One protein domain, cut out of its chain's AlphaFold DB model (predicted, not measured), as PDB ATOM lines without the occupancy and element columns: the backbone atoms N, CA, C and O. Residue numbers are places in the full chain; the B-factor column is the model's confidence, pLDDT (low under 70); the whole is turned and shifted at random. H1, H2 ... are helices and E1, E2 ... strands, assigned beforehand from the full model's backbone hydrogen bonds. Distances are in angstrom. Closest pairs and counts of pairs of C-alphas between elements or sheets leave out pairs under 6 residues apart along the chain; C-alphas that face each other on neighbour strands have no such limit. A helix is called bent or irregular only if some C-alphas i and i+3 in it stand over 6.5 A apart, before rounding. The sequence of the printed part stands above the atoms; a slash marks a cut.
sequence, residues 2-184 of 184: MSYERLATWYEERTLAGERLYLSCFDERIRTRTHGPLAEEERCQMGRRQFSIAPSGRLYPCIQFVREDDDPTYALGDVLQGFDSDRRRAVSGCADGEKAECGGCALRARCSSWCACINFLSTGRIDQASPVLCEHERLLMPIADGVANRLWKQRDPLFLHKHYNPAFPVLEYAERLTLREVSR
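Overview. This is residues 2 to 184 of the 184 residues of the protein "SPASM domain-containing protein" of Chthoniobacterales bacterium (UniProt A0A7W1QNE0). Two loosely joined lobes make this model: a helical one, where H1 and H5b run side by side with H2 packed crosswise on H5b and H6 folded back at the end of H5b, and a second one made mostly of loops round E1, with H3 along it. The other arm of the bent helix H5, H5a, reaches from the helical lobe toward H4 and the second lobe, and at the far end of the helical lobe residues 177 to 184 stick out, with the last part of H7. The printed part has 183 residues, in the order H1, H2, E1, H3, H4, H5, H6, H7, and its class is mostly helix. It is loose, with a radius of gyration of the C-alphas of 19.7 A and spans of 54 by 48 by 27 A.

Along the chain. Find C-alpha 2 at (-15.720, -5.268, 33.432); from there H1 runs 21.3 A to residue 16. H2 is residues 24 to 34, neither bent nor irregular, but only just: C-alphas 25 and 28 are 6.3 A apart. Next come E1, residues 58 to 60, H3, residues 85 to 96 and 16.2 A long, and H4, residues 116 to 123. H5, residues 131 to 154, was assigned as one helix by its hydrogen bonds but is bent, with C-alphas 139 and 142 6.7 A apart; its arms are H5a, residues 131 to 139, and H5b, residues 142 to 154 and 18.4 A long. H6 is residues 157 to 164, and H7, residues 168 to 182, runs 20.9 A to C-alpha 182 at (15.925, 18.100, 39.946).

Arrangement. Begin at H5, the hub, which touches four other helices; its arms stand at a shallow tilt of 30 degrees. H5b touches H1 at a shallow tilt of 23 degrees, the same way, closest at the C-alphas of Glu 12 and Val 147, 6.6 A. With residues 144 to 148 alone it touches H2 at a steep tilt of 65 degrees, closest at the C-alphas of Phe 26 and Ala 144, 5.4 A. H2 also touches H6, closest at the C-alphas of Arg 31 and His 163, 6.3 A. H4 and H5a only just touch, with 3 pairs of C-alphas within 8 A, the closest those of Ser 122 and Val 132 at 7.2 A. E1 pairs with no named strand, but its residues 58 to 59 pair antiparallel with residues 77 to 78. Every O i to N i+4 pair is within hydrogen-bond range in H1, H3, H4, H5a, H5b, H6 and H7, and 5 of 7 are in H2.

Size, cuts and confidence. Look to Gln 81 and Gln 154 for the two C-alphas farthest apart, 57.2 A. The printed part has no cut; the links H2 to E1, E1 to H3 and H3 to H4 are long. Mean pLDDT of the printed part is 91.5, and residues 179 to 184 are under 70.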
ATOM      1  N   MET A   2     -17.068  -4.837  33.867       93.56
ATOM      2  CA  MET A   2     -15.720  -5.268  33.432       93.56
ATOM      3  C   MET A   2     -14.711  -4.117  33.241       93.56
ATOM      4  O   MET A   2     -13.573  -4.208  33.688       93.56
ATOM      5  N   SER A   3     -15.118  -3.002  32.625       95.25
ATOM      6  CA  SER A   3     -14.227  -1.846  32.443       95.25
ATOM      7  C   SER A   3     -13.800  -1.190  33.764       95.25
ATOM      8  O   SER A   3     -12.662  -0.749  33.866       95.25
ATOM      9  N   TYR A   4     -14.671  -1.158  34.783       96.62
ATOM     10  CA  TYR A   4     -14.306  -0.648  36.111       96.62
ATOM     11  C   TYR A   4     -13.349  -1.587  36.833       96.62
ATOM     12  O   TYR A   4     -12.441  -1.111  37.496       96.62
ATOM     13  N   GLU A   5     -13.517  -2.900  36.681       97.38
ATOM     14  CA  GLU A   5     -12.602  -3.888  37.264       97.38
ATOM     15  C   GLU A   5     -11.210  -3.783  36.626       97.38
ATOM     16  O   GLU A   5     -10.216  -3.717  37.340       97.38
ATOM     17  N   ARG A   6     -11.131  -3.632  35.297       97.88
ATOM     18  CA  ARG A   6      -9.860  -3.361  34.599       97.88
ATOM     19  C   ARG A   6      -9.208  -2.058  35.061       97.88
ATOM     20  O   ARG A   6      -8.004  -2.027  35.292       97.88
ATOM     21  N   LEU A   7      -9.996  -0.990  35.197       97.31
ATOM     22  CA  LEU A   7      -9.498   0.298  35.679       97.31
ATOM     23  C   LEU A   7      -9.045   0.221  37.144       97.31
ATOM     24  O   LEU A   7      -8.070   0.866  37.508       97.31
ATOM     25  N   ALA A   8      -9.717  -0.588  37.965       98.00
ATOM     26  CA  ALA A   8      -9.357  -0.829  39.357       98.00
ATOM     27  C   ALA A   8      -8.019  -1.559  39.488       98.00
ATOM     28  O   ALA A   8      -7.186  -1.140  40.285       98.00
ATOM     29  N   THR A   9      -7.797  -2.605  38.684       98.19
ATOM     30  CA  THR A   9      -6.502  -3.294  38.608       98.19
ATOM     31  C   THR A   9      -5.401  -2.325  38.200       98.19
ATOM     32  O   THR A   9      -4.395  -2.224  38.891       98.19
ATOM     33  N   TRP A  10      -5.629  -1.539  37.146       97.75
ATOM     34  CA  TRP A  10      -4.666  -0.535  36.698       97.75
ATOM     35  C   TRP A  10      -4.365   0.509  37.786       97.75
ATOM     36  O   TRP A  10      -3.206   0.813  38.048       97.75
ATOM     37  N   TYR A  11      -5.393   1.038  38.457       97.94
ATOM     38  CA  TYR A  11      -5.229   2.008  39.544       97.94
ATOM     39  C   TYR A  11      -4.402   1.426  40.701       97.94
ATOM     40  O   TYR A  11      -3.520   2.100  41.239       97.94
ATOM     41  N   GLU A  12      -4.666   0.171  41.073       97.50
ATOM     42  CA  GLU A  12      -3.927  -0.545  42.116       97.50
ATOM     43  C   GLU A  12      -2.458  -0.749  41.725       97.50
ATOM     44  O   GLU A  12      -1.579  -0.403  42.509       97.50
ATOM     45  N   GLU A  13      -2.184  -1.209  40.501       97.62
ATOM     46  CA  GLU A  13      -0.824  -1.378  39.971       97.62
ATOM     47  C   GLU A  13      -0.026  -0.071  40.007       97.62
ATOM     48  O   GLU A  13       1.110  -0.052  40.479       97.62
ATOM     49  N   ARG A  14      -0.625   1.041  39.562       97.31
ATOM     50  CA  ARG A  14       0.039   2.353  39.590       97.31
ATOM     51  C   ARG A  14       0.299   2.841  41.008       97.31
ATOM     52  O   ARG A  14       1.359   3.401  41.274       97.31
ATOM     53  N   THR A  15      -0.640   2.602  41.920       96.25
ATOM     54  CA  THR A  15      -0.470   2.981  43.327       96.25
ATOM     55  C   THR A  15       0.688   2.206  43.958       96.25
ATOM     56  O   THR A  15       1.567   2.820  44.554       96.25
ATOM     57  N   LEU A  16       0.748   0.888  43.736       96.31
ATOM     58  CA  LEU A  16       1.834   0.024  44.221       96.31
ATOM     59  C   LEU A  16       3.194   0.362  43.589       96.31
ATOM     60  O   LEU A  16       4.231   0.192  44.223       96.31
ATOM     61  N   ALA A  17       3.200   0.868  42.354       96.44
ATOM     62  CA  ALA A  17       4.400   1.387  41.700       96.44
ATOM     63  C   ALA A  17       4.849   2.762  42.242       96.44
ATOM     64  O   ALA A  17       5.863   3.296  41.793       96.44
ATOM     65  N   GLY A  18       4.111   3.358  43.188       92.88
ATOM     66  CA  GLY A  18       4.405   4.680  43.742       92.88
ATOM     67  C   GLY A  18       4.055   5.841  42.804       92.88
ATOM     68  O   GLY A  18       4.490   6.971  43.039       92.88
ATOM     69  N   GLU A  19       3.267   5.605  41.751       91.75
ATOM     70  CA  GLU A  19       2.865   6.649  40.810       91.75
ATOM     71  C   GLU A  19       1.786   7.561  41.410       91.75
ATOM     72  O   GLU A  19       0.663   7.153  41.713       91.75
ATOM     73  N   ARG A  20       2.109   8.852  41.522       87.00
ATOM     74  CA  ARG A  20       1.204   9.877  42.053       87.00
ATOM     75  C   ARG A  20       0.197  10.320  40.994       87.00
ATOM     76  O   ARG A  20       0.416  11.296  40.278       87.00
ATOM     77  N   LEU A  21      -0.923   9.612  40.911       89.56
ATOM     78  CA  LEU A  21      -2.052   9.968  40.048       89.56
ATOM     79  C   LEU A  21      -3.285  10.337  40.864       89.56
ATOM     80  O   LEU A  21      -3.457   9.857  41.981       89.56
ATOM     81  N   TYR A  22      -4.161  11.152  40.279       92.19
ATOM     82  CA  TYR A  22      -5.502  11.401  40.797       92.19
ATOM     83  C   TYR A  22      -6.536  10.904  39.788       92.19
ATOM     84  O   TYR A  22      -6.526  11.305  38.623       92.19
ATOM     85  N   LEU A  23      -7.425  10.028  40.241       95.00
ATOM     86  CA  LEU A  23      -8.509   9.454  39.469       95.00
ATOM     87  C   LEU A  23      -9.786   9.503  40.308       95.00
ATOM     88  O   LEU A  23     -10.022   8.655  41.167       95.00
ATOM     89  N   SER A  24     -10.625  10.503  40.035       93.00
ATOM     90  CA  SER A  24     -11.783  10.860  40.867       93.00
ATOM     91  C   SER A  24     -12.750   9.703  41.137       93.00
ATOM     92  O   SER A  24     -13.307   9.618  42.228       93.00
ATOM     93  N   CYS A  25     -12.927   8.779  40.186       92.56
ATOM     94  CA  CYS A  25     -13.805   7.624  40.367       92.56
ATOM     95  C   CYS A  25     -13.313   6.648  41.457       92.56
ATOM     96  O   CYS A  25     -14.122   5.938  42.049       92.56
ATOM     97  N   PHE A  26     -12.024   6.648  41.795       96.69
ATOM     98  CA  PHE A  26     -11.506   5.916  42.953       96.69
ATOM     99  C   PHE A  26     -11.271   6.861  44.123       96.69
ATOM    100  O   PHE A  26     -11.823   6.650  45.200       96.69
ATOM    101  N   ASP A  27     -10.524   7.937  43.903       95.31
ATOM    102  CA  ASP A  27     -10.031   8.792  44.977       95.31
ATOM    103  C   ASP A  27     -11.128   9.422  45.819       95.31
ATOM    104  O   ASP A  27     -11.084   9.346  47.046       95.31
ATOM    105  N   GLU A  28     -12.156   9.972  45.176       93.19
ATOM    106  CA  GLU A  28     -13.265  10.610  45.882       93.19
ATOM    107  C   GLU A  28     -14.081   9.573  46.665       93.19
ATOM    108  O   GLU A  28     -14.542   9.836  47.776       93.19
ATOM    109  N   ARG A  29     -14.232   8.359  46.121       94.69
ATOM    110  CA  ARG A  29     -14.995   7.267  46.753       94.69
ATOM    111  C   ARG A  29     -14.261   6.665  47.936       94.69
ATOM    112  O   ARG A  29     -14.891   6.397  48.962       94.69
ATOM    113  N   ILE A  30     -12.944   6.531  47.828       95.62
ATOM    114  CA  ILE A  30     -12.074   6.141  48.935       95.62
ATOM    115  C   ILE A  30     -12.100   7.241  50.004       95.62
ATOM    116  O   ILE A  30     -12.342   6.930  51.171       95.62
ATOM    117  N   ARG A  31     -11.994   8.523  49.614       92.62
ATOM    118  CA  ARG A  31     -12.065   9.672  50.537       92.62
ATOM    119  C   ARG A  31     -13.345   9.671  51.368       92.62
ATOM    120  O   ARG A  31     -13.265   9.825  52.583       92.62
ATOM    121  N   THR A  32     -14.505   9.418  50.747       92.06
ATOM    122  CA  THR A  32     -15.803   9.377  51.466       92.06
ATOM    123  C   THR A  32     -15.877   8.311  52.563       92.06
ATOM    124  O   THR A  32     -16.790   8.325  53.388       92.06
ATOM    125  N   ARG A  33     -14.951   7.345  52.560       90.06
ATOM    126  CA  ARG A  33     -14.826   6.323  53.598       90.06
ATOM    127  C   ARG A  33     -13.743   6.658  54.617       90.06
ATOM    128  O   ARG A  33     -13.936   6.350  55.787       90.06
ATOM    129  N   THR A  34     -12.620   7.240  54.197       89.69
ATOM    130  CA  THR A  34     -11.484   7.513  55.093       89.69
ATOM    131  C   THR A  34     -11.674   8.773  55.934       89.69
ATOM    132  O   THR A  34     -11.342   8.757  57.114       89.69
ATOM    133  N   HIS A  35     -12.265   9.828  55.365       84.25
ATOM    134  CA  HIS A  35     -12.529  11.101  56.053       84.25
ATOM    135  C   HIS A  35     -13.997  11.273  56.475       84.25
ATOM    136  O   HIS A  35     -14.366  12.303  57.028       84.25
ATOM    137  N   GLY A  36     -14.826  10.251  56.246       80.00
ATOM    138  CA  GLY A  36     -16.271  10.304  56.453       80.00
ATOM    139  C   GLY A  36     -17.039  10.895  55.259       80.00
ATOM    140  O   GLY A  36     -16.442  11.286  54.251       80.00
ATOM    141  N   PRO A  37     -18.385  10.911  55.337       79.12
ATOM    142  CA  PRO A  37     -19.244  11.574  54.360       79.12
ATOM    143  C   PRO A  37     -18.849  13.034  54.154       79.12
ATOM    144  O   PRO A  37     -18.551  13.721  55.126       79.12
ATOM    145  N   LEU A  38     -18.930  13.518  52.910       82.25
ATOM    146  CA  LEU A  38     -18.695  14.934  52.627       82.25
ATOM    147  C   LEU A  38     -19.685  15.789  53.408       82.25
ATOM    148  O   LEU A  38     -20.910  15.602  53.275       82.25
ATOM    149  N   ALA A  39     -19.133  16.733  54.165       83.69
ATOM    150  CA  ALA A  39     -19.903  17.763  54.826       83.69
ATOM    151  C   ALA A  39     -20.643  18.601  53.775       83.69
ATOM    152  O   ALA A  39     -20.284  18.624  52.592       83.69
ATOM    153  N   GLU A  40     -21.729  19.255  54.175       79.19
ATOM    154  CA  GLU A  40     -22.536  20.043  53.240       79.19
ATOM    155  C   GLU A  40     -21.702  21.152  52.590       79.19
ATOM    156  O   GLU A  40     -21.864  21.448  51.405       79.19
ATOM    157  N   GLU A  41     -20.740  21.707  53.330       82.56
ATOM    158  CA  GLU A  41     -19.928  22.815  52.851       82.56
ATOM    159  C   GLU A  41     -18.903  22.386  51.796       82.56
ATOM    160  O   GLU A  41     -18.510  23.215  50.971       82.56
ATOM    161  N   GLU A  42     -18.508  21.110  51.819       83.44
ATOM    162  CA  GLU A  42     -17.584  20.476  50.872       83.44
ATOM    163  C   GLU A  42     -18.267  20.063  49.560       83.44
ATOM    164  O   GLU A  42     -17.598  19.794  48.559       83.44
ATOM    165  N   ARG A  43     -19.604  19.997  49.542       87.31
ATOM    166  CA  ARG A  43     -20.375  19.704  48.325       87.31
ATOM    167  C   ARG A  43     -20.426  20.930  47.419       87.31
ATOM    168  O   ARG A  43     -20.195  22.064  47.838       87.31
ATOM    169  N   CYS A  44     -20.773  20.717  46.148       86.75
ATOM    170  CA  CYS A  44     -21.047  21.835  45.245       86.75
ATOM    171  C   CYS A  44     -22.232  22.638  45.788       86.75
ATOM    172  O   CYS A  44     -23.373  22.186  45.746       86.75
ATOM    173  N   GLN A  45     -21.958  23.853  46.255       86.62
ATOM    174  CA  GLN A  45     -22.983  24.798  46.682       86.62
ATOM    175  C   GLN A  45     -23.485  25.582  45.469       86.62
ATOM    176  O   GLN A  45     -23.199  26.776  45.305       86.62
ATOM    177  N   MET A  46     -24.178  24.860  44.590       88.06
ATOM    178  CA  MET A  46     -24.637  25.331  43.291       88.06
ATOM    179  C   MET A  46     -25.496  26.594  43.426       88.06
ATOM    180  O   MET A  46     -26.449  26.651  44.208       88.06
ATOM    181  N   GLY A  47     -25.131  27.633  42.678       86.56
ATOM    182  CA  GLY A  47     -25.771  28.941  42.745       86.56
ATOM    183  C   GLY A  47     -25.477  29.732  44.022       86.56
ATOM    184  O   GLY A  47     -25.850  30.895  44.081       86.56
ATOM    185  N   ARG A  48     -24.797  29.176  45.039       87.94
ATOM    186  CA  ARG A  48     -24.412  29.889  46.277       87.94
ATOM    187  C   ARG A  48     -22.936  30.279  46.290       87.94
ATOM    188  O   ARG A  48     -22.644  31.466  46.347       87.94
ATOM    189  N   ARG A  49     -22.009  29.325  46.234       89.25
ATOM    190  CA  ARG A  49     -20.557  29.616  46.205       89.25
ATOM    191  C   ARG A  49     -19.930  29.395  44.837       89.25
ATOM    192  O   ARG A  49     -18.794  29.794  44.614       89.25
ATOM    193  N   GLN A  50     -20.664  28.751  43.938       89.88
ATOM    194  CA  GLN A  50     -20.238  28.453  42.579       89.88
ATOM    195  C   GLN A  50     -21.376  28.816  41.632       89.88
ATOM    196  O   GLN A  50     -22.531  28.477  41.892       89.88
ATOM    197  N   PHE A  51     -21.049  29.539  40.568       94.56
ATOM    198  CA  PHE A  51     -21.967  29.941  39.509       94.56
ATOM    199  C   PHE A  51     -21.163  30.164  38.225       94.56
ATOM    200  O   PHE A  51     -19.930  30.191  38.242       94.56
ATOM    201  N   SER A  52     -21.853  30.286  37.104       95.31
ATOM    202  CA  SER A  52     -21.261  30.544  35.794       95.31
ATOM    203  C   SER A  52     -21.869  31.802  35.195       95.31
ATOM    204  O   SER A  52     -23.004  32.152  35.508       95.31
ATOM    205  N   ILE A  53     -21.099  32.483  34.354       96.06
ATOM    206  CA  ILE A  53     -21.523  33.695  33.655       96.06
ATOM    207  C   ILE A  53     -21.602  33.338  32.174       96.06
ATOM    208  O   ILE A  53     -20.622  32.852  31.610       96.06
ATOM    209  N   ALA A  54     -22.771  33.527  31.576       96.25
ATOM    210  CA  ALA A  54     -22.981  33.310  30.154       96.25
ATOM    211  C   ALA A  54     -22.498  34.522  29.331       96.25
ATOM    212  O   ALA A  54     -22.389  35.620  29.884       96.25
ATOM    213  N   PRO A  55     -22.231  34.368  28.019       94.44
ATOM    214  CA  PRO A  55     -21.822  35.484  27.163       94.44
ATOM    215  C   PRO A  55     -22.803  36.665  27.151       94.44
ATOM    216  O   PRO A  55     -22.362  37.803  27.006       94.44
ATOM    217  N   SER A  56     -24.106  36.427  27.345       94.75
ATOM    218  CA  SER A  56     -25.111  37.494  27.478       94.75
ATOM    219  C   SER A  56     -24.982  38.336  28.750       94.75
ATOM    220  O   SER A  56     -25.592  39.398  28.826       94.75
ATOM    221  N   GLY A  57     -24.225  37.871  29.749       96.00
ATOM    222  CA  GLY A  57     -24.181  38.458  31.088       96.00
ATOM    223  C   GLY A  57     -25.075  37.752  32.111       96.00
ATOM    224  O   GLY A  57     -24.956  38.021  33.307       96.00
ATOM    225  N   ARG A  58     -25.911  36.789  31.702       96.88
ATOM    226  CA  ARG A  58     -26.743  36.025  32.642       96.88
ATOM    227  C   ARG A  58     -25.911  35.148  33.575       96.88
ATOM    228  O   ARG A  58     -24.927  34.519  33.179       96.88
ATOM    229  N   LEU A  59     -26.350  35.069  34.825       96.94
ATOM    230  CA  LEU A  59     -25.741  34.247  35.865       96.94
ATOM    231  C   LEU A  59     -26.476  32.909  35.948       96.94
ATOM    232  O   LEU A  59     -27.684  32.890  36.148       96.94
ATOM    233  N   TYR A  60     -25.764  31.791  35.860       96.00
ATOM    234  CA  TYR A  60     -26.329  30.443  35.941       96.00
ATOM    235  C   TYR A  60     -25.742  29.650  37.114       96.00
ATOM    236  O   TYR A  60     -24.599  29.880  37.510       96.00
ATOM    237  N   PRO A  61     -26.481  28.677  37.672       93.50
ATOM    238  CA  PRO A  61     -26.041  27.911  38.835       93.50
ATOM    239  C   PRO A  61     -24.770  27.085  38.606       93.50
ATOM    240  O   PRO A  61     -24.038  26.810  39.555       93.50
ATOM    241  N   CYS A  62     -24.514  26.665  37.367       92.94
ATOM    242  CA  CYS A  62     -23.432  25.764  36.975       92.94
ATOM    243  C   CYS A  62     -23.277  25.828  35.449       92.94
ATOM    244  O   CYS A  62     -24.249  26.109  34.746       92.94
ATOM    245  N   ILE A  63     -22.085  25.532  34.922       91.56
ATOM    246  CA  ILE A  63     -21.789  25.666  33.482       91.56
ATOM    247  C   ILE A  63     -22.728  24.834  32.597       91.56
ATOM    248  O   ILE A  63     -23.078  25.240  31.497       91.56
ATOM    249  N   GLN A  64     -23.213  23.707  33.119       90.94
ATOM    250  CA  GLN A  64     -24.143  22.810  32.428       90.94
ATOM    251  C   GLN A  64     -25.527  23.436  32.167       90.94
ATOM    252  O   GLN A  64     -26.288  22.911  31.359       90.94
ATOM    253  N   PHE A  65     -25.862  24.539  32.847       91.94
ATOM    254  CA  PHE A  65     -27.125  25.262  32.669       91.94
ATOM    255  C   PHE A  65     -27.023  26.424  31.682       91.94
ATOM    256  O   PHE A  65     -28.060  26.930  31.279       91.94
ATOM    257  N   VAL A  66     -25.808  26.836  31.294       91.50
ATOM    258  CA  VAL A  66     -25.620  27.935  30.335       91.50
ATOM    259  C   VAL A  66     -26.155  27.538  28.959       91.50
ATOM    260  O   VAL A  66     -26.883  28.315  28.356       91.50
ATOM    261  N   ARG A  67     -25.842  26.314  28.498       85.81
ATOM    262  CA  ARG A  67     -26.263  25.770  27.190       85.81
ATOM    263  C   ARG A  67     -26.065  26.796  26.055       85.81
ATOM    264  O   ARG A  67     -24.981  27.368  25.968       85.81
ATOM    265  N   GLU A  68     -27.066  27.014  25.205       83.06
ATOM    266  CA  GLU A  68     -27.076  28.019  24.137       83.06
ATOM    267  C   GLU A  68     -27.340  29.463  24.622       83.06
ATOM    268  O   GLU A  68     -27.345  30.380  23.803       83.06
ATOM    269  N   ASP A  69     -27.513  29.694  25.931       88.06
ATOM    270  CA  ASP A  69     -27.818  31.005  26.532       88.06
ATOM    271  C   ASP A  69     -29.096  31.660  25.961       88.06
ATOM    272  O   ASP A  69     -29.204  32.876  25.778       88.06
ATOM    273  N   ASP A  70     -30.098  30.833  25.682       86.06
ATOM    274  CA  ASP A  70     -31.412  31.219  25.165       86.06
ATOM    275  C   ASP A  70     -32.543  30.985  26.183       86.06
ATOM    276  O   ASP A  70     -33.503  31.758  26.216       86.06
ATOM    277  N   ASP A  71     -32.404  29.986  27.060       85.88
ATOM    278  CA  ASP A  71     -33.350  29.667  28.129       85.88
ATOM    279  C   ASP A  71     -32.927  30.268  29.494       85.88
ATOM    280  O   ASP A  71     -31.978  29.798  30.139       85.88
ATOM    281  N   PRO A  72     -33.639  31.295  30.004       88.56
ATOM    282  CA  PRO A  72     -33.353  31.906  31.296       88.56
ATOM    283  C   PRO A  72     -34.029  31.187  32.478       88.56
ATOM    284  O   PRO A  72     -34.011  31.731  33.586       88.56
ATOM    285  N   THR A  73     -34.636  30.005  32.288       89.44
ATOM    286  CA  THR A  73     -35.377  29.270  33.337       89.44
ATOM    287  C   THR A  73     -34.550  29.078  34.607       89.44
ATOM    288  O   THR A  73     -35.056  29.256  35.714       89.44
ATOM    289  N   TYR A  74     -33.259  28.777  34.456       91.06
ATOM    290  CA  TYR A  74     -32.328  28.610  35.575       91.06
ATOM    291  C   TYR A  74     -31.395  29.810  35.780       91.06
ATOM    292  O   TYR A  74     -30.444  29.710  36.553       91.06
ATOM    293  N   ALA A  75     -31.643  30.945  35.120       94.75
ATOM    294  CA  ALA A  75     -30.851  32.148  35.339       94.75
ATOM    295  C   ALA A  75     -31.110  32.698  36.750       94.75
ATOM    296  O   ALA A  75     -32.251  32.950  37.138       94.75
ATOM    297  N   LEU A  76     -30.035  32.904  37.504       96.31
ATOM    298  CA  LEU A  76     -30.009  33.418  38.873       96.31
ATOM    299  C   LEU A  76     -29.921  34.945  38.934       96.31
ATOM    300  O   LEU A  76     -29.860  35.495  40.029       96.31
ATOM    301  N   GLY A  77     -29.825  35.618  37.790       96.25
ATOM    302  CA  GLY A  77     -29.618  37.058  37.697       96.25
ATOM    303  C   GLY A  77     -28.785  37.432  36.478       96.25
ATOM    304  O   GLY A  77     -28.658  36.648  35.534       96.25
ATOM    305  N   ASP A  78     -28.195  38.618  36.533       96.75
ATOM    306  CA  ASP A  78     -27.407  39.217  35.458       96.75
ATOM    307  C   ASP A  78     -26.200  39.967  36.038       96.75
ATOM    308  O   ASP A  78     -26.272  40.496  37.144       96.75
ATOM    309  N   VAL A  79     -25.077  40.027  35.324       97.44
ATOM    310  CA  VAL A  79     -23.863  40.717  35.799       97.44
ATOM    311  C   VAL A  79     -24.067  42.212  36.059       97.44
ATOM    312  O   VAL A  79     -23.386  42.761  36.922       97.44
ATOM    313  N   LEU A  80     -24.990  42.870  35.351       97.31
ATOM    314  CA  LEU A  80     -25.284  44.294  35.524       97.31
ATOM    315  C   LEU A  80     -26.270  44.540  36.671       97.31
ATOM    316  O   LEU A  80     -26.170  45.556  37.355       97.31
ATOM    317  N   GLN A  81     -27.220  43.625  36.886       96.19
ATOM    318  CA  GLN A  81     -28.274  43.765  37.905       96.19
ATOM    319  C   GLN A  81     -27.955  43.038  39.220       96.19
ATOM    320  O   GLN A  81     -28.575  43.302  40.250       96.19
ATOM    321  N   GLY A  82     -26.975  42.137  39.204       96.00
ATOM    322  CA  GLY A  82     -26.647  41.245  40.306       96.00
ATOM    323  C   GLY A  82     -27.535  39.998  40.364       96.00
ATOM    324  O   GLY A  82     -28.208  39.613  39.405       96.00
ATOM    325  N   PHE A  83     -27.501  39.327  41.516       96.81
ATOM    326  CA  PHE A  83     -28.283  38.116  41.762       96.81
ATOM    327  C   PHE A  83     -29.736  38.432  42.121       96.81
ATOM    328  O   PHE A  83     -30.006  39.198  43.047       96.81
ATOM    329  N   ASP A  84     -30.659  37.713  41.492       96.31
ATOM    330  CA  ASP A  84     -32.024  37.539  41.966       96.31
ATOM    331  C   ASP A  84     -32.013  36.563  43.156       96.31
ATOM    332  O   ASP A  84     -31.744  35.361  43.033       96.31
ATOM    333  N   SER A  85     -32.264  37.109  44.346       95.25
ATOM    334  CA  SER A  85     -32.194  36.357  45.601       95.25
ATOM    335  C   SER A  85     -33.274  35.279  45.715       95.25
ATOM    336  O   SER A  85     -33.019  34.235  46.326       95.25
ATOM    337  N   ASP A  86     -34.446  35.495  45.118       95.19
ATOM    338  CA  ASP A  86     -35.566  34.558  45.187       95.19
ATOM    339  C   ASP A  86     -35.330  33.381  44.245       95.19
ATOM    340  O   ASP A  86     -35.437  32.223  44.665       95.19
ATOM    341  N   ARG A  87     -34.877  33.650  43.014       94.00
ATOM    342  CA  ARG A  87     -34.469  32.592  42.072       94.00
ATOM    343  C   ARG A  87     -33.331  31.751  42.627       94.00
ATOM    344  O   ARG A  87     -33.380  30.523  42.572       94.00
ATOM    345  N   ARG A  88     -32.324  32.395  43.220       93.44
ATOM    346  CA  ARG A  88     -31.196  31.703  43.855       93.44
ATOM    347  C   ARG A  88     -31.652  30.799  44.996       93.44
ATOM    348  O   ARG A  88     -31.217  29.651  45.072       93.44
ATOM    349  N   ARG A  89     -32.555  31.279  45.856       93.06
ATOM    350  CA  ARG A  89     -33.115  30.472  46.949       93.06
ATOM    351  C   ARG A  89     -33.935  29.298  46.424       93.06
ATOM    352  O   ARG A  89     -33.777  28.196  46.943       93.06
ATOM    353  N   ALA A  90     -34.754  29.516  45.396       92.38
ATOM    354  CA  ALA A  90     -35.571  28.476  44.782       92.38
ATOM    355  C   ALA A  90     -34.709  27.361  44.168       92.38
ATOM    356  O   ALA A  90     -34.910  26.187  44.480       92.38
ATOM    357  N   VAL A  91     -33.703  27.721  43.363       92.62
ATOM    358  CA  VAL A  91     -32.808  26.749  42.715       92.62
ATOM    359  C   VAL A  91     -32.009  25.960  43.749       92.62
ATOM    360  O   VAL A  91     -31.995  24.730  43.692       92.62
ATOM    361  N   SER A  92     -31.372  26.630  44.715       90.44
ATOM    362  CA  SER A  92     -30.571  25.921  45.717       90.44
ATOM    363  C   SER A  92     -31.435  25.089  46.669       90.44
ATOM    364  O   SER A  92     -31.072  23.963  46.975       90.44
ATOM    365  N   GLY A  93     -32.600  25.588  47.100       90.81
ATOM    366  CA  GLY A  93     -33.508  24.823  47.963       90.81
ATOM    367  C   GLY A  93     -34.031  23.552  47.288       90.81
ATOM    368  O   GLY A  93     -34.102  22.499  47.914       90.81
ATOM    369  N   CYS A  94     -34.329  23.630  45.991       91.12
ATOM    370  CA  CYS A  94     -34.740  22.477  45.195       91.12
ATOM    371  C   CYS A  94     -33.588  21.469  45.000       91.12
ATOM    372  O   CYS A  94     -33.780  20.263  45.140       91.12
ATOM    373  N   ALA A  95     -32.366  21.955  44.753       90.50
ATOM    374  CA  ALA A  95     -31.174  21.116  44.619       90.50
ATOM    375  C   ALA A  95     -30.810  20.367  45.917       90.50
ATOM    376  O   ALA A  95     -30.494  19.172  45.864       90.50
ATOM    377  N   ASP A  96     -30.884  21.050  47.062       89.25
ATOM    378  CA  ASP A  96     -30.546  20.511  48.387       89.25
ATOM    379  C   ASP A  96     -31.618  19.548  48.922       89.25
ATOM    380  O   ASP A  96     -31.340  18.721  49.793       89.25
ATOM    381  N   GLY A  97     -32.836  19.629  48.376       88.88
ATOM    382  CA  GLY A  97     -33.970  18.801  48.764       88.88
ATOM    383  C   GLY A  97     -33.702  17.297  48.662       88.88
ATOM    384  O   GLY A  97     -32.914  16.812  47.832       88.88
ATOM    385  N   GLU A  98     -34.391  16.539  49.516       89.00
ATOM    386  CA  GLU A  98     -34.332  15.085  49.475       89.00
ATOM    387  C   GLU A  98     -34.906  14.550  48.165       89.00
ATOM    388  O   GLU A  98     -36.000  14.910  47.740       89.00
ATOM    389  N   LYS A  99     -34.159  13.637  47.549       94.12
ATOM    390  CA  LYS A  99     -34.576  12.922  46.344       94.12
ATOM    391  C   LYS A  99     -35.278  11.640  46.768       94.12
ATOM    392  O   LYS A  99     -34.686  10.843  47.503       94.12
ATOM    393  N   ALA A 100     -36.514  11.438  46.320       93.81
ATOM    394  CA  ALA A 100     -37.332  10.289  46.714       93.81
ATOM    395  C   ALA A 100     -36.637   8.949  46.401       93.81
ATOM    396  O   ALA A 100     -36.688   8.009  47.192       93.81
ATOM    397  N   GLU A 101     -35.890   8.893  45.297       93.69
ATOM    398  CA  GLU A 101     -35.151   7.715  44.834       93.69
ATOM    399  C   GLU A 101     -34.001   7.322  45.775       93.69
ATOM    400  O   GLU A 101     -33.498   6.199  45.730       93.69
ATOM    401  N   CYS A 102     -33.562   8.247  46.636       94.75
ATOM    402  CA  CYS A 102     -32.503   8.016  47.616       94.75
ATOM    403  C   CYS A 102     -33.031   7.448  48.946       94.75
ATOM    404  O   CYS A 102     -32.223   7.160  49.837       94.75
ATOM    405  N   GLY A 103     -34.351   7.297  49.109       94.81
ATOM    406  CA  GLY A 103     -34.971   6.711  50.298       94.81
ATOM    407  C   GLY A 103     -34.445   5.300  50.581       94.81
ATOM    408  O   GLY A 103     -34.497   4.426  49.722       94.81
ATOM    409  N   GLY A 104     -33.883   5.082  51.774       93.50
ATOM    410  CA  GLY A 104     -33.335   3.778  52.184       93.50
ATOM    411  C   GLY A 104     -32.047   3.337  51.468       93.50
ATOM    412  O   GLY A 104     -31.599   2.208  51.661       93.50
ATOM    413  N   CYS A 105     -31.420   4.190  50.652       95.31
ATOM    414  CA  CYS A 105     -30.211   3.820  49.916       95.31
ATOM    415  C   CYS A 105     -28.968   3.784  50.824       95.31
ATOM    416  O   CYS A 105     -28.555   4.807  51.371       95.31
ATOM    417  N   ALA A 106     -28.294   2.631  50.894       93.94
ATOM    418  CA  ALA A 106     -27.069   2.447  51.683       93.94
ATOM    419  C   ALA A 106     -25.897   3.346  51.240       93.94
ATOM    420  O   ALA A 106     -24.998   3.635  52.024       93.94
ATOM    421  N   LEU A 107     -25.902   3.808  49.984       94.00
ATOM    422  CA  LEU A 107     -24.852   4.672  49.441       94.00
ATOM    423  C   LEU A 107     -25.125   6.167  49.640       94.00
ATOM    424  O   LEU A 107     -24.263   6.972  49.301       94.00
ATOM    425  N   ARG A 108     -26.283   6.557  50.192       92.00
ATOM    426  CA  ARG A 108     -26.732   7.960  50.261       92.00
ATOM    427  C   ARG A 108     -25.712   8.908  50.900       92.00
ATOM    428  O   ARG A 108     -25.579  10.040  50.456       92.00
ATOM    429  N   ALA A 109     -24.986   8.453  51.919       89.88
ATOM    430  CA  ALA A 109     -23.982   9.271  52.600       89.88
ATOM    431  C   ALA A 109     -22.669   9.436  51.804       89.88
ATOM    432  O   ALA A 109     -21.865  10.303  52.121       89.88
ATOM    433  N   ARG A 110     -22.428   8.599  50.788       92.25
ATOM    434  CA  ARG A 110     -21.142   8.512  50.071       92.25
ATOM    435  C   ARG A 110     -21.237   8.821  48.577       92.25
ATOM    436  O   ARG A 110     -20.219   9.111  47.955       92.25
ATOM    437  N   CYS A 111     -22.424   8.708  47.985       93.38
ATOM    438  CA  CYS A 111     -22.624   8.930  46.559       93.38
ATOM    439  C   CYS A 111     -22.750  10.420  46.215       93.38
ATOM    440  O   CYS A 111     -22.887  11.286  47.081       93.38
ATOM    441  N   SER A 112     -22.732  10.713  44.916       92.69
ATOM    442  CA  SER A 112     -22.777  12.087  44.402       92.69
ATOM    443  C   SER A 112     -24.171  12.542  43.960       92.69
ATOM    444  O   SER A 112     -24.278  13.474  43.165       92.69
ATOM    445  N   SER A 113     -25.252  11.909  44.439       92.94
ATOM    446  CA  SER A 113     -26.632  12.230  44.010       92.94
ATOM    447  C   SER A 113     -27.076  13.660  44.348       92.94
ATOM    448  O   SER A 113     -28.067  14.150  43.805       92.94
ATOM    449  N   TRP A 114     -26.325  14.354  45.206       91.19
ATOM    450  CA  TRP A 114     -26.475  15.780  45.494       91.19
ATOM    451  C   TRP A 114     -26.081  16.687  44.314       91.19
ATOM    452  O   TRP A 114     -26.427  17.865  44.317       91.19
ATOM    453  N   CYS A 115     -25.375  16.183  43.295       92.75
ATOM    454  CA  CYS A 115     -24.987  16.982  42.134       92.75
ATOM    455  C   CYS A 115     -26.198  17.315  41.246       92.75
ATOM    456  O   CYS A 115     -26.581  16.551  40.357       92.75
ATOM    457  N   ALA A 116     -26.767  18.504  41.450       92.56
ATOM    458  CA  ALA A 116     -27.930  18.973  40.708       92.56
ATOM    459  C   ALA A 116     -27.683  19.129  39.195       92.56
ATOM    460  O   ALA A 116     -28.602  18.884  38.418       92.56
ATOM    461  N   CYS A 117     -26.459  19.460  38.751       92.69
ATOM    462  CA  CYS A 117     -26.163  19.551  37.314       92.69
ATOM    463  C   CYS A 117     -26.295  18.178  36.626       92.69
ATOM    464  O   CYS A 117     -26.881  18.086  35.554       92.69
ATOM    465  N   ILE A 118     -25.794  17.101  37.248       94.44
ATOM    466  CA  ILE A 118     -25.897  15.739  36.688       94.44
ATOM    467  C   ILE A 118     -27.349  15.254  36.703       94.44
ATOM    468  O   ILE A 118     -27.806  14.661  35.726       94.44
ATOM    469  N   ASN A 119     -28.076  15.535  37.786       95.19
ATOM    470  CA  ASN A 119     -29.506  15.254  37.883       95.19
ATOM    471  C   ASN A 119     -30.262  15.910  36.724       95.19
ATOM    472  O   ASN A 119     -30.868  15.211  35.918       95.19
ATOM    473  N   PHE A 120     -30.089  17.222  36.549       93.25
ATOM    474  CA  PHE A 120     -30.731  17.972  35.475       93.25
ATOM    475  C   PHE A 120     -30.365  17.469  34.076       93.25
ATOM    476  O   PHE A 120     -31.249  17.286  33.246       93.25
ATOM    477  N   LEU A 121     -29.087  17.193  33.803       91.94
ATOM    478  CA  LEU A 121     -28.665  16.661  32.501       91.94
ATOM    479  C   LEU A 121     -29.291  15.298  32.185       91.94
ATOM    480  O   LEU A 121     -29.542  14.992  31.024       91.94
ATOM    481  N   SER A 122     -29.521  14.480  33.211       94.12
ATOM    482  CA  SER A 122     -30.022  13.117  33.058       94.12
ATOM    483  C   SER A 122     -31.547  13.019  33.048       94.12
ATOM    484  O   SER A 122     -32.064  12.062  32.478       94.12
ATOM    485  N   THR A 123     -32.256  13.924  33.727       94.31
ATOM    486  CA  THR A 123     -33.710  13.818  33.966       94.31
ATOM    487  C   THR A 123     -34.491  15.054  33.516       94.31
ATOM    488  O   THR A 123     -35.717  15.032  33.493       94.31
ATOM    489  N   GLY A 124     -33.806  16.155  33.192       91.56
ATOM    490  CA  GLY A 124     -34.415  17.475  33.008       91.56
ATOM    491  C   GLY A 124     -34.822  18.155  34.320       91.56
ATOM    492  O   GLY A 124     -35.400  19.240  34.294       91.56
ATOM    493  N   ARG A 125     -34.526  17.548  35.478       92.31
ATOM    494  CA  ARG A 125     -34.966  18.010  36.798       92.31
ATOM    495  C   ARG A 125     -33.845  17.969  37.833       92.31
ATOM    496  O   ARG A 125     -33.125  16.984  37.956       92.31
ATOM    497  N   ILE A 126     -33.712  19.037  38.615       92.94
ATOM    498  CA  ILE A 126     -32.686  19.138  39.671       92.94
ATOM    499  C   ILE A 126     -33.035  18.341  40.940       92.94
ATOM    500  O   ILE A 126     -32.133  17.923  41.669       92.94
ATOM    501  N   ASP A 127     -34.327  18.097  41.175       93.50
ATOM    502  CA  ASP A 127     -34.877  17.411  42.350       93.50
ATOM    503  C   ASP A 127     -34.996  15.888  42.191       93.50
ATOM    504  O   ASP A 127     -35.395  15.207  43.132       93.50
ATOM    505  N   GLN A 128     -34.612  15.338  41.037       95.94
ATOM    506  CA  GLN A 128     -34.629  13.898  40.770       95.94
ATOM    507  C   GLN A 128     -33.211  13.357  40.653       95.94
ATOM    508  O   GLN A 128     -32.416  13.859  39.859       95.94
ATOM    509  N   ALA A 129     -32.877  12.319  41.421       96.06
ATOM    510  CA  ALA A 129     -31.551  11.713  41.331       96.06
ATOM    511  C   ALA A 129     -31.338  11.072  39.949       96.06
ATOM    512  O   ALA A 129     -32.168  10.289  39.491       96.06
ATOM    513  N   SER A 130     -30.204  11.351  39.296       97.19
ATOM    514  CA  SER A 130     -29.879  10.740  38.001       97.19
ATOM    515  C   SER A 130     -29.832   9.205  38.105       97.19
ATOM    516  O   SER A 130     -29.019   8.675  38.872       97.19
ATOM    517  N   PRO A 131     -30.625   8.467  37.300       96.19
ATOM    518  CA  PRO A 131     -30.552   7.006  37.245       96.19
ATOM    519  C   PRO A 131     -29.177   6.503  36.793       96.19
ATOM    520  O   PRO A 131     -28.655   5.536  37.344       96.19
ATOM    521  N   VAL A 132     -28.552   7.200  35.837       95.38
ATOM    522  CA  VAL A 132     -27.216   6.859  35.324       95.38
ATOM    523  C   VAL A 132     -26.163   7.006  36.420       95.38
ATOM    524  O   VAL A 132     -25.339   6.110  36.607       95.38
ATOM    525  N   LEU A 133     -26.209   8.102  37.183       95.81
ATOM    526  CA  LEU A 133     -25.310   8.298  38.318       95.81
ATOM    527  C   LEU A 133     -25.552   7.254  39.413       95.81
ATOM    528  O   LEU A 133     -24.593   6.723  39.968       95.81
ATOM    529  N   CYS A 134     -26.813   6.932  39.712       96.50
ATOM    530  CA  CYS A 134     -27.149   5.908  40.701       96.50
ATOM    531  C   CYS A 134     -26.526   4.552  40.347       96.50
ATOM    532  O   CYS A 134     -25.874   3.939  41.192       96.50
ATOM    533  N   GLU A 135     -26.674   4.102  39.100       95.88
ATOM    534  CA  GLU A 135     -26.088   2.836  38.645       95.88
ATOM    535  C   GLU A 135     -24.558   2.887  38.589       95.88
ATOM    536  O   GLU A 135     -23.887   1.934  38.993       95.88
ATOM    537  N   HIS A 136     -23.989   4.018  38.169       96.00
ATOM    538  CA  HIS A 136     -22.547   4.244  38.212       96.00
ATOM    539  C   HIS A 136     -21.983   4.057  39.629       96.00
ATOM    540  O   HIS A 136     -21.049   3.278  39.823       96.00
ATOM    541  N   GLU A 137     -22.579   4.717  40.624       96.44
ATOM    542  CA  GLU A 137     -22.137   4.657  42.022       96.44
ATOM    543  C   GLU A 137     -22.333   3.255  42.618       96.44
ATOM    544  O   GLU A 137     -21.440   2.744  43.295       96.44
ATOM    545  N   ARG A 138     -23.457   2.587  42.318       96.00
ATOM    546  CA  ARG A 138     -23.727   1.205  42.763       96.00
ATOM    547  C   ARG A 138     -22.700   0.204  42.244       96.00
ATOM    548  O   ARG A 138     -22.319  -0.708  42.976       96.00
ATOM    549  N   LEU A 139     -22.244   0.369  41.003       97.00
ATOM    550  CA  LEU A 139     -21.228  -0.497  40.406       97.00
ATOM    551  C   LEU A 139     -19.823  -0.195  40.935       97.00
ATOM    552  O   LEU A 139     -19.062  -1.119  41.221       97.00
ATOM    553  N   LEU A 140     -19.468   1.084  41.026       97.12
ATOM    554  CA  LEU A 140     -18.108   1.534  41.305       97.12
ATOM    555  C   LEU A 140     -17.742   1.455  42.788       97.12
ATOM    556  O   LEU A 140     -16.630   1.042  43.110       97.12
ATOM    557  N   MET A 141     -18.660   1.812  43.692       96.50
ATOM    558  CA  MET A 141     -18.381   1.879  45.130       96.50
ATOM    559  C   MET A 141     -17.786   0.581  45.707       96.50
ATOM    560  O   MET A 141     -16.723   0.657  46.326       96.50
ATOM    561  N   PRO A 142     -18.372  -0.618  45.488       97.06
ATOM    562  CA  PRO A 142     -17.789  -1.853  46.013       97.06
ATOM    563  C   PRO A 142     -16.427  -2.187  45.386       97.06
ATOM    564  O   PRO A 142     -15.578  -2.785  46.047       97.06
ATOM    565  N   ILE A 143     -16.190  -1.791  44.130       98.12
ATOM    566  CA  ILE A 143     -14.906  -1.996  43.449       98.12
ATOM    567  C   ILE A 143     -13.831  -1.106  44.086       98.12
ATOM    568  O   ILE A 143     -12.766  -1.604  44.456       98.12
ATOM    569  N   ALA A 144     -14.126   0.184  44.268       97.56
ATOM    570  CA  ALA A 144     -13.229   1.138  44.915       97.56
ATOM    571  C   ALA A 144     -12.925   0.736  46.369       97.56
ATOM    572  O   ALA A 144     -11.764   0.727  46.779       97.56
ATOM    573  N   ASP A 145     -13.941   0.307  47.126       97.25
ATOM    574  CA  ASP A 145     -13.760  -0.203  48.490       97.25
ATOM    575  C   ASP A 145     -12.896  -1.473  48.523       97.25
ATOM    576  O   ASP A 145     -12.087  -1.649  49.438       97.25
ATOM    577  N   GLY A 146     -13.033  -2.346  47.522       98.00
ATOM    578  CA  GLY A 146     -12.201  -3.537  47.355       98.00
ATOM    579  C   GLY A 146     -10.724  -3.203  47.144       98.00
ATOM    580  O   GLY A 146      -9.874  -3.779  47.824       98.00
ATOM    581  N   VAL A 147     -10.426  -2.251  46.254       97.88
ATOM    582  CA  VAL A 147      -9.062  -1.743  46.013       97.88
ATOM    583  C   VAL A 147      -8.480  -1.136  47.289       97.88
ATOM    584  O   VAL A 147      -7.410  -1.547  47.735       97.88
ATOM    585  N   ALA A 148      -9.216  -0.227  47.934       97.56
ATOM    586  CA  ALA A 148      -8.777   0.413  49.171       97.56
ATOM    587  C   ALA A 148      -8.482  -0.601  50.282       97.56
ATOM    588  O   ALA A 148      -7.482  -0.482  50.985       97.56
ATOM    589  N   ASN A 149      -9.315  -1.637  50.423       98.12
ATOM    590  CA  ASN A 149      -9.088  -2.698  51.402       98.12
ATOM    591  C   ASN A 149      -7.802  -3.489  51.118       98.12
ATOM    592  O   ASN A 149      -7.121  -3.882  52.065       98.12
ATOM    593  N   ARG A 150      -7.469  -3.752  49.847       98.31
ATOM    594  CA  ARG A 150      -6.230  -4.459  49.479       98.31
ATOM    595  C   ARG A 150      -4.996  -3.604  49.747       98.31
ATOM    596  O   ARG A 150      -4.091  -4.085  50.424       98.31
ATOM    597  N   LEU A 151      -4.998  -2.346  49.307       97.75
ATOM    598  CA  LEU A 151      -3.894  -1.404  49.535       97.75
ATOM    599  C   LEU A 151      -3.675  -1.130  51.032       97.75
ATOM    600  O   LEU A 151      -2.544  -1.140  51.513       97.75
ATOM    601  N   TRP A 152      -4.760  -0.995  51.804       97.44
ATOM    602  CA  TRP A 152      -4.691  -0.862  53.261       97.44
ATOM    603  C   TRP A 152      -4.054  -2.085  53.931       97.44
ATOM    604  O   TRP A 152      -3.173  -1.934  54.779       97.44
ATOM    605  N   LYS A 153      -4.474  -3.303  53.552       97.69
ATOM    606  CA  LYS A 153      -3.912  -4.554  54.094       97.69
ATOM    607  C   LYS A 153      -2.420  -4.690  53.797       97.69
ATOM    608  O   LYS A 153      -1.686  -5.165  54.655       97.69
ATOM    609  N   GLN A 154      -1.991  -4.255  52.615       97.50
ATOM    610  CA  GLN A 154      -0.585  -4.244  52.207       97.50
ATOM    611  C   GLN A 154       0.229  -3.123  52.868       97.50
ATOM    612  O   GLN A 154       1.450  -3.128  52.760       97.50
ATOM    613  N   ARG A 155      -0.426  -2.191  53.579       97.12
ATOM    614  CA  ARG A 155       0.195  -0.988  54.158       97.12
ATOM    615  C   ARG A 155       0.951  -0.171  53.107       97.12
ATOM    616  O   ARG A 155       2.021   0.355  53.400       97.12
ATOM    617  N   ASP A 156       0.382  -0.064  51.906       97.31
ATOM    618  CA  ASP A 156       1.010   0.671  50.809       97.31
ATOM    619  C   ASP A 156       1.311   2.133  51.227       97.31
ATOM    620  O   ASP A 156       0.386   2.849  51.641       97.31
ATOM    621  N   PRO A 157       2.579   2.591  51.168       95.06
ATOM    622  CA  PRO A 157       2.960   3.906  51.674       95.06
ATOM    623  C   PRO A 157       2.265   5.056  50.950       95.06
ATOM    624  O   PRO A 157       1.836   6.008  51.605       95.06
ATOM    625  N   LEU A 158       2.125   4.974  49.622       94.19
ATOM    626  CA  LEU A 158       1.501   6.035  48.835       94.19
ATOM    627  C   LEU A 158       0.009   6.136  49.150       94.19
ATOM    628  O   LEU A 158      -0.492   7.233  49.370       94.19
ATOM    629  N   PHE A 159      -0.694   5.010  49.232       96.31
ATOM    630  CA  PHE A 159      -2.105   4.944  49.591       96.31
ATOM    631  C   PHE A 159      -2.370   5.523  50.984       96.31
ATOM    632  O   PHE A 159      -3.282   6.337  51.156       96.31
ATOM    633  N   LEU A 160      -1.567   5.130  51.979       95.31
ATOM    634  CA  LEU A 160      -1.679   5.654  53.343       95.31
ATOM    635  C   LEU A 160      -1.406   7.156  53.378       95.31
ATOM    636  O   LEU A 160      -2.173   7.909  53.979       95.31
ATOM    637  N   HIS A 161      -0.349   7.596  52.697       92.94
ATOM    638  CA  HIS A 161      -0.025   9.009  52.593       92.94
ATOM    639  C   HIS A 161      -1.169   9.776  51.917       92.94
ATOM    640  O   HIS A 161      -1.637  10.768  52.452       92.94
ATOM    641  N   LYS A 162      -1.717   9.273  50.812       93.25
ATOM    642  CA  LYS A 162      -2.761   9.944  50.035       93.25
ATOM    643  C   LYS A 162      -4.113  10.047  50.742       93.25
ATOM    644  O   LYS A 162      -4.762  11.084  50.653       93.25
ATOM    645  N   HIS A 163      -4.555   8.985  51.416       94.44
ATOM    646  CA  HIS A 163      -5.931   8.890  51.927       94.44
ATOM    647  C   HIS A 163      -6.070   8.986  53.446       94.44
ATOM    648  O   HIS A 163      -7.198   9.018  53.937       94.44
ATOM    649  N   TYR A 164      -4.959   8.991  54.187       93.25
ATOM    650  CA  TYR A 164      -4.968   9.051  55.652       93.25
ATOM    651  C   TYR A 164      -4.052  10.137  56.225       93.25
ATOM    652  O   TYR A 164      -4.121  10.384  57.428       93.25
ATOM    653  N   ASN A 165      -3.229  10.813  55.414       92.00
ATOM    654  CA  ASN A 165      -2.474  11.984  55.858       92.00
ATOM    655  C   ASN A 165      -3.217  13.283  55.488       92.00
ATOM    656  O   ASN A 165      -3.258  13.638  54.309       92.00
ATOM    657  N   PRO A 166      -3.733  14.054  56.462       87.44
ATOM    658  CA  PRO A 166      -4.396  15.331  56.190       87.44
ATOM    659  C   PRO A 166      -3.498  16.361  55.490       87.44
ATOM    660  O   PRO A 166      -3.996  17.234  54.785       87.44
ATOM    661  N   ALA A 167      -2.175  16.262  55.657       89.38
ATOM    662  CA  ALA A 167      -1.214  17.163  55.026       89.38
ATOM    663  C   ALA A 167      -0.888  16.787  53.569       89.38
ATOM    664  O   ALA A 167      -0.155  17.526  52.911       89.38
ATOM    665  N   PHE A 168      -1.416  15.669  53.053       88.25
ATOM    666  CA  PHE A 168      -1.084  15.166  51.719       88.25
ATOM    667  C   PHE A 168      -1.221  16.206  50.599       88.25
ATOM    668  O   PHE A 168      -0.269  16.332  49.839       88.25
ATOM    669  N   PRO A 169      -2.304  17.003  50.493       84.06
ATOM    670  CA  PRO A 169      -2.426  17.967  49.396       84.06
ATOM    671  C   PRO A 169      -1.305  19.017  49.381       84.06
ATOM    672  O   PRO A 169      -0.854  19.439  48.319       84.06
ATOM    673  N   VAL A 170      -0.834  19.429  50.562       87.81
ATOM    674  CA  VAL A 170       0.249  20.413  50.700       87.81
ATOM    675  C   VAL A 170       1.602  19.766  50.414       87.81
ATOM    676  O   VAL A 170       2.425  20.344  49.704       87.81
ATOM    677  N   LEU A 171       1.826  18.559  50.939       87.50
ATOM    678  CA  LEU A 171       3.068  17.814  50.734       87.50
ATOM    679  C   LEU A 171       3.237  17.399  49.272       87.50
ATOM    680  O   LEU A 171       4.300  17.618  48.704       87.50
ATOM    681  N   GLU A 172       2.183  16.895  48.633       85.94
ATOM    682  CA  GLU A 172       2.197  16.501  47.224       85.94
ATOM    683  C   GLU A 172       2.538  17.687  46.315       85.94
ATOM    684  O   GLU A 172       3.373  17.560  45.417       85.94
ATOM    685  N   TYR A 173       1.972  18.865  46.598       85.62
ATOM    686  CA  TYR A 173       2.318  20.099  45.898       85.62
ATOM    687  C   TYR A 173       3.787  20.498  46.109       85.62
ATOM    688  O   TYR A 173       4.496  20.753  45.133       85.62
ATOM    689  N   ALA A 174       4.264  20.517  47.357       87.81
ATOM    690  CA  ALA A 174       5.644  20.882  47.680       87.81
ATOM    691  C   ALA A 174       6.660  19.931  47.026       87.81
ATOM    692  O   ALA A 174       7.629  20.372  46.413       87.81
ATOM    693  N   GLU A 175       6.409  18.626  47.086       84.50
ATOM    694  CA  GLU A 175       7.260  17.607  46.471       84.50
ATOM    695  C   GLU A 175       7.254  17.693  44.938       84.50
ATOM    696  O   GLU A 175       8.272  17.442  44.295       84.50
ATOM    697  N   ARG A 176       6.128  18.069  44.317       81.94
ATOM    698  CA  ARG A 176       6.084  18.322  42.866       81.94
ATOM    699  C   ARG A 176       6.931  19.523  42.456       81.94
ATOM    700  O   ARG A 176       7.465  19.517  41.347       81.94
ATOM    701  N   LEU A 177       7.032  20.548  43.302       83.69
ATOM    702  CA  LEU A 177       7.892  21.703  43.033       83.69
ATOM    703  C   LEU A 177       9.370  21.309  43.094       83.69
ATOM    704  O   LEU A 177      10.106  21.597  42.154       83.69
ATOM    705  N   THR A 178       9.780  20.572  44.127       78.62
ATOM    706  CA  THR A 178      11.184  20.169  44.303       78.62
ATOM    707  C   THR A 178      11.644  19.145  43.262       78.62
ATOM    708  O   THR A 178      12.747  19.253  42.732       78.62
ATOM    709  N   LEU A 179      10.799  18.183  42.876       68.00
ATOM    710  CA  LEU A 179      11.152  17.183  41.855       68.00
ATOM    711  C   LEU A 179      11.250  17.768  40.433       68.00
ATOM    712  O   LEU A 179      11.990  17.241  39.597       68.00
ATOM    713  N   ARG A 180      10.544  18.873  40.150       58.44
ATOM    714  CA  ARG A 180      10.678  19.613  38.882       58.44
ATOM    715  C   ARG A 180      12.005  20.359  38.766       58.44
ATOM    716  O   ARG A 180      12.471  20.547  37.647       58.44
ATOM    717  N   GLU A 181      12.602  20.759  39.885       50.81
ATOM    718  CA  GLU A 181      13.912  21.417  39.913       50.81
ATOM    719  C   GLU A 181      15.071  20.429  39.723       50.81
ATOM    720  O   GLU A 181      16.096  20.810  39.179       50.81
ATOM    721  N   VAL A 182      14.894  19.154  40.090       52.44
ATOM    722  CA  VAL A 182      15.925  18.100  39.946       52.44
ATOM    723  C   VAL A 182      15.924  17.447  38.552       52.44
ATOM    724  O   VAL A 182      16.892  16.800  38.167       52.44
ATOM    725  N   SER A 183      14.846  17.612  37.778       48.28
ATOM    726  CA  SER A 183      14.723  17.081  36.405       48.28
ATOM    727  C   SER A 183      15.047  18.115  35.310       48.28
ATOM    728  O   SER A 183      14.732  17.883  34.140       48.28
ATOM    729  N   ARG A 184      15.626  19.262  35.683       42.47
ATOM    730  CA  ARG A 184      16.218  20.266  34.786       42.47
ATOM    731  C   ARG A 184      17.719  20.327  35.019       42.47
ATOM    732  O   ARG A 184      18.421  20.594  34.022       42.47
TER     733      ARG A 184